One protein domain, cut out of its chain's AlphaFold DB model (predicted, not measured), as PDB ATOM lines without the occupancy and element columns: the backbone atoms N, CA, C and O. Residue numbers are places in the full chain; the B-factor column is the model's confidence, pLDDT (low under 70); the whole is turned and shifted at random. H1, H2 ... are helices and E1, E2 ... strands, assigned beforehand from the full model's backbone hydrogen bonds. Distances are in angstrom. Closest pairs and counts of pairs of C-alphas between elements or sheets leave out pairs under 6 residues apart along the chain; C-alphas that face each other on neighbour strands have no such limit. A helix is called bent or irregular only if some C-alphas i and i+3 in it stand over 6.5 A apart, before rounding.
ATOM      1  N   VAL A  16      17.884 109.112 182.953       65.88
ATOM      2  CA  VAL A  16      17.953 108.517 184.283       65.88
ATOM      3  C   VAL A  16      18.704 109.450 185.219       65.88
ATOM      4  O   VAL A  16      19.863 109.789 184.978       65.88
ATOM      5  N   ASP A  17      18.049 109.837 186.308       63.19
ATOM      6  CA  ASP A  17      18.701 110.524 187.417       63.19
ATOM      7  C   ASP A  17      19.373 109.475 188.308       63.19
ATOM      8  O   ASP A  17      18.701 108.756 189.047       63.19
ATOM      9  N   CYS A  18      20.697 109.348 188.193       60.69
ATOM     10  CA  CYS A  18      21.450 108.307 188.886       60.69
ATOM     11  C   CYS A  18      21.999 108.801 190.229       60.69
ATOM     12  O   CYS A  18      22.694 109.821 190.298       60.69
ATOM     13  N   CYS A  19      21.810 108.009 191.286       61.50
ATOM     14  CA  CYS A  19      22.573 108.161 192.525       61.50
ATOM     15  C   CYS A  19      23.922 107.424 192.431       61.50
ATOM     16  O   CYS A  19      23.977 106.244 192.105       61.50
ATOM     17  N   HIS A  20      25.027 108.096 192.784       54.38
ATOM     18  CA  HIS A  20      26.374 107.492 192.861       54.38
ATOM     19  C   HIS A  20      26.544 106.456 193.987       54.38
ATOM     20  O   HIS A  20      27.608 105.867 194.134       54.38
ATOM     21  N   CYS A  21      25.516 106.239 194.797       55.12
ATOM     22  CA  CYS A  21      25.514 105.274 195.884       55.12
ATOM     23  C   CYS A  21      25.428 103.811 195.408       55.12
ATOM     24  O   CYS A  21      25.847 102.910 196.130       55.12
ATOM     25  N   ALA A  22      24.932 103.568 194.191       53.66
ATOM     26  CA  ALA A  22      24.742 102.234 193.620       53.66
ATOM     27  C   ALA A  22      25.958 101.749 192.794       53.66
ATOM     28  O   ALA A  22      25.787 101.166 191.727       53.66
ATOM     29  N   GLN A  23      27.190 101.988 193.265       52.06
ATOM     30  CA  GLN A  23      28.456 101.595 192.605       52.06
ATOM     31  C   GLN A  23      28.788 100.092 192.724       52.06
ATOM     32  O   GLN A  23      29.940  99.707 192.912       52.06
ATOM     33  N   TYR A  24      27.783  99.224 192.647       60.28
ATOM     34  CA  TYR A  24      28.003  97.785 192.644       60.28
ATOM     35  C   TYR A  24      27.805  97.234 191.234       60.28
ATOM     36  O   TYR A  24      26.712  97.365 190.683       60.28
ATOM     37  N   ASP A  25      28.826  96.555 190.700       63.66
ATOM     38  CA  ASP A  25      28.816  95.968 189.349       63.66
ATOM     39  C   ASP A  25      27.535  95.153 189.078       63.66
ATOM     40  O   ASP A  25      26.909  95.279 188.031       63.66
ATOM     41  N   HIS A  26      27.058  94.393 190.071       68.19
ATOM     42  CA  HIS A  26      25.845  93.575 189.953       68.19
ATOM     43  C   HIS A  26      24.531  94.383 189.889       68.19
ATOM     44  O   HIS A  26      23.555  93.926 189.284       68.19
ATOM     45  N   ILE A  27      24.481  95.570 190.507       73.81
ATOM     46  CA  ILE A  27      23.323  96.477 190.426       73.81
ATOM     47  C   ILE A  27      23.305  97.146 189.055       73.81
ATOM     48  O   ILE A  27      22.245  97.233 188.438       73.81
ATOM     49  N   GLU A  28      24.469  97.557 188.550       76.00
ATOM     50  CA  GLU A  28      24.588  98.133 187.213       76.00
ATOM     51  C   GLU A  28      24.212  97.113 186.129       76.00
ATOM     52  O   GLU A  28      23.390  97.418 185.265       76.00
ATOM     53  N   GLU A  29      24.710  95.877 186.211       80.44
ATOM     54  CA  GLU A  29      24.332  94.791 185.298       80.44
ATOM     55  C   GLU A  29      22.820  94.521 185.323       80.44
ATOM     56  O   GLU A  29      22.172  94.455 184.273       80.44
ATOM     57  N   SER A  30      22.230  94.429 186.517       83.38
ATOM     58  CA  SER A  30      20.785  94.222 186.682       83.38
ATOM     59  C   SER A  30      19.971  95.397 186.136       83.38
ATOM     60  O   SER A  30      18.925  95.193 185.514       83.38
ATOM     61  N   PHE A  31      20.459  96.626 186.307       83.56
ATOM     62  CA  PHE A  31      19.836  97.821 185.755       83.56
ATOM     63  C   PHE A  31      19.900  97.831 184.225       83.56
ATOM     64  O   PHE A  31      18.889  98.074 183.567       83.56
ATOM     65  N   GLN A  32      21.048  97.491 183.633       82.50
ATOM     66  CA  GLN A  32      21.192  97.383 182.179       82.50
ATOM     67  C   GLN A  32      20.256  96.316 181.597       82.50
ATOM     68  O   GLN A  32      19.601  96.560 180.581       82.50
ATOM     69  N   LEU A  33      20.112  95.166 182.265       85.50
ATOM     70  CA  LEU A  33      19.132  94.142 181.887       85.50
ATOM     71  C   LEU A  33      17.696  94.674 181.954       85.50
ATOM     72  O   LEU A  33      16.899  94.416 181.044       85.50
ATOM     73  N   ALA A  34      17.370  95.448 182.990       86.31
ATOM     74  CA  ALA A  34      16.067  96.083 183.133       86.31
ATOM     75  C   ALA A  34      15.798  97.069 181.986       86.31
ATOM     76  O   ALA A  34      14.733  97.026 181.368       86.31
ATOM     77  N   VAL A  35      16.786  97.896 181.626       84.38
ATOM     78  CA  VAL A  35      16.685  98.820 180.490       84.38
ATOM     79  C   VAL A  35      16.490  98.059 179.179       84.38
ATOM     80  O   VAL A  35      15.589  98.390 178.407       84.38
ATOM     81  N   GLN A  36      17.269  97.009 178.923       83.62
ATOM     82  CA  GLN A  36      17.130  96.207 177.704       83.62
ATOM     83  C   GLN A  36      15.743  95.572 177.581       83.62
ATOM     84  O   GLN A  36      15.153  95.592 176.501       83.62
ATOM     85  N   LYS A  37      15.202  95.040 178.681       86.00
ATOM     86  CA  LYS A  37      13.910  94.345 178.669       86.00
ATOM     87  C   LYS A  37      12.712  95.278 178.708       86.00
ATOM     88  O   LYS A  37      11.719  94.965 178.067       86.00
ATOM     89  N   TYR A  38      12.773  96.383 179.445       86.50
ATOM     90  CA  TYR A  38      11.586  97.159 179.829       86.50
ATOM     91  C   TYR A  38      11.601  98.618 179.382       86.50
ATOM     92  O   TYR A  38      10.627  99.334 179.620       86.50
ATOM     93  N   SER A  39      12.648  99.069 178.692       83.19
ATOM     94  CA  SER A  39      12.716 100.440 178.164       83.19
ATOM     95  C   SER A  39      11.564 100.815 177.238       83.19
ATOM     96  O   SER A  39      11.175 101.975 177.202       83.19
ATOM     97  N   PHE A  40      10.976  99.850 176.526       83.06
ATOM     98  CA  PHE A  40       9.831 100.085 175.642       83.06
ATOM     99  C   PHE A  40       8.566 100.569 176.382       83.06
ATOM    100  O   PHE A  40       7.616 101.024 175.746       83.06
ATOM    101  N   LEU A  41       8.528 100.452 177.715       85.31
ATOM    102  CA  LEU A  41       7.444 100.953 178.568       85.31
ATOM    103  C   LEU A  41       7.561 102.454 178.876       85.31
ATOM    104  O   LEU A  41       6.641 103.030 179.466       85.31
ATOM    105  N   VAL A  42       8.672 103.074 178.485       81.06
ATOM    106  CA  VAL A  42       8.933 104.504 178.639       81.06
ATOM    107  C   VAL A  42       8.944 105.138 177.255       81.06
ATOM    108  O   VAL A  42       9.582 104.634 176.327       81.06
ATOM    109  N   ARG A  43       8.205 106.234 177.085       77.94
ATOM    110  CA  ARG A  43       8.180 106.944 175.803       77.94
ATOM    111  C   ARG A  43       9.496 107.706 175.601       77.94
ATOM    112  O   ARG A  43      10.076 108.193 176.569       77.94
ATOM    113  N   PRO A  44       9.968 107.871 174.354       70.00
ATOM    114  CA  PRO A  44      11.131 108.711 174.082       70.00
ATOM    115  C   PRO A  44      10.955 110.127 174.655       70.00
ATOM    116  O   PRO A  44       9.973 110.802 174.344       70.00
ATOM    117  N   GLY A  45      11.910 110.566 175.482       69.50
ATOM    118  CA  GLY A  45      11.891 111.883 176.133       69.50
ATOM    119  C   GLY A  45      10.936 112.007 177.327       69.50
ATOM    120  O   GLY A  45      10.820 113.094 177.888       69.50
ATOM    121  N   GLU A  46      10.256 110.929 177.724       75.44
ATOM    122  CA  GLU A  46       9.465 110.894 178.954       75.44
ATOM    123  C   GLU A  46      10.393 110.836 180.169       75.44
ATOM    124  O   GLU A  46      11.276 109.981 180.257       75.44
ATOM    125  N   HIS A  47      10.168 111.743 181.117       75.00
ATOM    126  CA  HIS A  47      10.808 111.692 182.424       75.00
ATOM    127  C   HIS A  47       9.922 110.876 183.362       75.00
ATOM    128  O   HIS A  47       8.746 111.189 183.551       75.00
ATOM    129  N   ILE A  48      10.479 109.800 183.900       76.25
ATOM    130  CA  ILE A  48       9.794 108.848 184.769       76.25
ATOM    131  C   ILE A  48      10.722 108.516 185.935       76.25
ATOM    132  O   ILE A  48      11.924 108.340 185.738       76.25
ATOM    133  N   ASP A  49      10.176 108.439 187.144       81.00
ATOM    134  CA  ASP A  49      10.936 107.973 188.302       81.00
ATOM    135  C   ASP A  49      10.980 106.435 188.370       81.00
ATOM    136  O   ASP A  49      10.209 105.729 187.711       81.00
ATOM    137  N   GLY A  50      11.891 105.894 189.186       81.94
ATOM    138  CA  GLY A  50      12.043 104.445 189.319       81.94
ATOM    139  C   GLY A  50      10.770 103.726 189.779       81.94
ATOM    140  O   GLY A  50      10.496 102.620 189.315       81.94
ATOM    141  N   LYS A  51       9.954 104.346 190.643       85.19
ATOM    142  CA  LYS A  51       8.730 103.725 191.182       85.19
ATOM    143  C   LYS A  51       7.666 103.579 190.104       85.19
ATOM    144  O   LYS A  51       7.043 102.525 189.991       85.19
ATOM    145  N   GLU A  52       7.469 104.616 189.299       86.75
ATOM    146  CA  GLU A  52       6.510 104.591 188.199       86.75
ATOM    147  C   GLU A  52       6.956 103.613 187.105       86.75
ATOM    148  O   GLU A  52       6.118 102.901 186.546       86.75
ATOM    149  N   TRP A  53       8.261 103.487 186.842       88.00
ATOM    150  CA  TRP A  53       8.743 102.484 185.893       88.00
ATOM    151  C   TRP A  53       8.538 101.051 186.406       88.00
ATOM    152  O   TRP A  53       7.997 100.226 185.666       88.00
ATOM    153  N   VAL A  54       8.857 100.770 187.677       89.69
ATOM    154  CA  VAL A  54       8.568  99.477 188.332       89.69
ATOM    155  C   VAL A  54       7.080  99.143 188.250       89.69
ATOM    156  O   VAL A  54       6.727  98.064 187.775       89.69
ATOM    157  N   ARG A  55       6.199 100.092 188.586       90.31
ATOM    158  CA  ARG A  55       4.744  99.899 188.515       90.31
ATOM    159  C   ARG A  55       4.282  99.498 187.110       90.31
ATOM    160  O   ARG A  55       3.443  98.609 186.959       90.31
ATOM    161  N   ARG A  56       4.825 100.132 186.063       90.31
ATOM    162  CA  ARG A  56       4.518  99.780 184.663       90.31
ATOM    163  C   ARG A  56       5.008  98.381 184.296       90.31
ATOM    164  O   ARG A  56       4.350  97.710 183.502       90.31
ATOM    165  N   ILE A  57       6.145  97.948 184.842       90.38
ATOM    166  CA  ILE A  57       6.679  96.597 184.633       90.38
ATOM    167  C   ILE A  57       5.778  95.568 185.316       90.38
ATOM    168  O   ILE A  57       5.355  94.623 184.656       90.38
ATOM    169  N   GLU A  58       5.417  95.774 186.582       89.81
ATOM    170  CA  GLU A  58       4.537  94.877 187.349       89.81
ATOM    171  C   GLU A  58       3.164  94.702 186.685       89.81
ATOM    172  O   GLU A  58       2.657  93.587 186.581       89.81
ATOM    173  N   GLN A  59       2.598  95.775 186.123       90.62
ATOM    174  CA  GLN A  59       1.333  95.734 185.373       90.62
ATOM    175  C   GLN A  59       1.369  94.850 184.121       90.62
ATOM    176  O   GLN A  59       0.316  94.502 183.582       90.62
ATOM    177  N   ARG A  60       2.557  94.482 183.633       87.00
ATOM    178  CA  ARG A  60       2.714  93.553 182.508       87.00
ATOM    179  C   ARG A  60       2.709  92.086 182.927       87.00
ATOM    180  O   ARG A  60       2.848  91.246 182.043       87.00
ATOM    181  N   ASN A  61       2.525  91.780 184.214       80.06
ATOM    182  CA  ASN A  61       2.674  90.435 184.776       80.06
ATOM    183  C   ASN A  61       4.024  89.811 184.367       80.06
ATOM    184  O   ASN A  61       4.059  88.825 183.623       80.06
ATOM    185  N   PRO A  62       5.148  90.423 184.782       80.44
ATOM    186  CA  PRO A  62       6.475  89.948 184.426       80.44
ATOM    187  C   PRO A  62       6.748  88.575 185.076       80.44
ATOM    188  O   PRO A  62       6.107  88.212 186.065       80.44
ATOM    189  N   PRO A  63       7.681  87.775 184.532       80.94
ATOM    190  CA  PRO A  63       8.032  86.479 185.113       80.94
ATOM    191  C   PRO A  63       8.589  86.629 186.540       80.94
ATOM    192  O   PRO A  63       9.186  87.645 186.864       80.94
ATOM    193  N   GLN A  64       8.474  85.588 187.371       73.25
ATOM    194  CA  GLN A  64       8.841  85.604 188.804       73.25
ATOM    195  C   GLN A  64      10.307  85.974 189.119       73.25
ATOM    196  O   GLN A  64      10.647  86.174 190.273       73.25
ATOM    197  N   ASN A  65      11.187  86.058 188.122       80.31
ATOM    198  CA  ASN A  65      12.603  86.376 188.304       80.31
ATOM    199  C   ASN A  65      12.935  87.790 187.805       80.31
ATOM    200  O   ASN A  65      13.861  87.968 187.015       80.31
ATOM    201  N   VAL A  66      12.137  88.792 188.182       86.00
ATOM    202  CA  VAL A  66      12.418  90.200 187.843       86.00
ATOM    203  C   VAL A  66      12.804  91.064 189.030       86.00
ATOM    204  O   VAL A  66      13.245  92.188 188.822       86.00
ATOM    205  N   ASP A  67      12.725  90.534 190.249       85.69
ATOM    206  CA  ASP A  67      12.951  91.294 191.481       85.69
ATOM    207  C   ASP A  67      14.324  91.976 191.511       85.69
ATOM    208  O   ASP A  67      14.430  93.141 191.880       85.69
ATOM    209  N   HIS A  68      15.373  91.306 191.024       84.44
ATOM    210  CA  HIS A  68      16.712  91.895 190.917       84.44
ATOM    211  C   HIS A  68      16.756  93.104 189.963       84.44
ATOM    212  O   HIS A  68      17.429  94.091 190.248       84.44
ATOM    213  N   MET A  69      15.994  93.068 188.864       87.88
ATOM    214  CA  MET A  69      15.865  94.192 187.928       87.88
ATOM    215  C   MET A  69      15.041  95.336 188.529       87.88
ATOM    216  O   MET A  69      15.415  96.496 188.371       87.88
ATOM    217  N   LEU A  70      13.946  95.034 189.235       88.38
ATOM    218  CA  LEU A  70      13.111  96.051 189.889       88.38
ATOM    219  C   LEU A  70      13.879  96.760 191.012       88.38
ATOM    220  O   LEU A  70      13.879  97.989 191.082       88.38
ATOM    221  N   ASN A  71      14.604  95.997 191.832       84.31
ATOM    222  CA  ASN A  71      15.462  96.535 192.884       84.31
ATOM    223  C   ASN A  71      16.571  97.415 192.300       84.31
ATOM    224  O   ASN A  71      16.826  98.497 192.824       84.31
ATOM    225  N   ALA A  72      17.175  97.009 191.179       82.81
ATOM    226  CA  ALA A  72      18.178  97.818 190.496       82.81
ATOM    227  C   ALA A  72      17.602  99.130 189.939       82.81
ATOM    228  O   ALA A  72      18.232 100.176 190.075       82.81
ATOM    229  N   ILE A  73      16.386  99.115 189.375       84.50
ATOM    230  CA  ILE A  73      15.695 100.346 188.954       84.50
ATOM    231  C   ILE A  73      15.519 101.293 190.142       84.50
ATOM    232  O   ILE A  73      15.843 102.473 190.033       84.50
ATOM    233  N   LEU A  74      15.033 100.791 191.277       82.69
ATOM    234  CA  LEU A  74      14.814 101.617 192.465       82.69
ATOM    235  C   LEU A  74      16.123 102.151 193.055       82.69
ATOM    236  O   LEU A  74      16.146 103.301 193.483       82.69
ATOM    237  N   ALA A  75      17.185 101.341 193.047       76.94
ATOM    238  CA  ALA A  75      18.507 101.702 193.557       76.94
ATOM    239  C   ALA A  75      19.218 102.749 192.684       76.94
ATOM    240  O   ALA A  75      19.948 103.603 193.187       76.94
ATOM    241  N   VAL A  76      19.023 102.697 191.365       77.62
ATOM    242  CA  VAL A  76      19.653 103.644 190.435       77.62
ATOM    243  C   VAL A  76      18.823 104.923 190.314       77.62
ATOM    244  O   VAL A  76      19.381 106.014 190.421       77.62
ATOM    245  N   MET A  77      17.499 104.801 190.147       78.31
ATOM    246  CA  MET A  77      16.568 105.894 189.816       78.31
ATOM    247  C   MET A  77      15.871 106.498 191.043       78.31
ATOM    248  O   MET A  77      14.646 106.676 191.065       78.31
ATOM    249  N   HIS A  78      16.632 106.784 192.098       67.88
ATOM    250  CA  HIS A  78      16.081 107.344 193.329       67.88
ATOM    251  C   HIS A  78      15.491 108.750 193.118       67.88
ATOM    252  O   HIS A  78      16.166 109.662 192.652       67.88
TER     253      HIS A  78
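What this domain is: This is residues 16 to 78 of the 90 residues of an uncharacterized protein of Obesumbacterium proteus (UniProt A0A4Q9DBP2). A long, kinked helix, H1, crosses one side of a hairpin of two shorter helices, H2 and H3, which lie side by side and run opposite ways. H3 packs on residues 27 to 34 of H1 and H2 on its last residues, while a short strand, E1, lies near the end of H3. The printed part has 63 residues with three named helices and one named strand, in the order E1, H1, H2, H3, and its class is mostly helix. It is compact and rounded, with a radius of gyration of the C-alphas of 10.9 A and spans of 29 by 28 by 17 A.

How they stand to each other: Start with H1, residues 25 to 41, which has a kink of 42 degrees near residue 35 and is irregular: C-alphas 37 and 40 are 7.7 A apart. With residues 27 to 34 alone it touches H3, residues 67 to 76, about perpendicular at 82 degrees; their closest C-alphas are those of Phe 31 and Ala 72, 5.0 A apart. With residues 38 to 41 alone it touches H2, residues 50 to 58, at a steep tilt of 64 degrees, the same way; the closest C-alphas, of Leu 41 and Arg 56, are 6.9 A apart. H2 and H3 form a helical hairpin: they touch at a shallow tilt of 19 degrees, opposite ways, with the closest C-alphas, of Gly 50 and Leu 74, 5.1 A apart. The helix packing is mostly crossed, but only just, with 1 of 3 pairs at a shallow tilt. E1, residues 16 to 18, pairs with no named strand and is apart from H1 and H2; its closest C-alpha to H3 is that of Cys 18, 5.2 A from that of Val 76. Every O i to N i+4 pair is within hydrogen-bond range in H2 and H3, and 11 of 13 in H1.

Where its parts are: Find C-alpha 25 at (28.816, 95.968, 189.349); from there H1 runs 24.5 A to C-alpha 41 at (7.444, 100.953, 178.568). H2 measures 12.3 A, H3 14.1 A, ending at C-alpha 76 at (19.653, 103.644, 190.435), and E1 5.8 A.

The domain as a whole: The C-alphas farthest apart, of His 20 and Asn 61, are 30.3 A apart. The printed part has no cut, and its three links are short. Look for pLDDT under 70 at residues 16 to 26, 45 and 78 of this model; the mean of the printed part is 78.4.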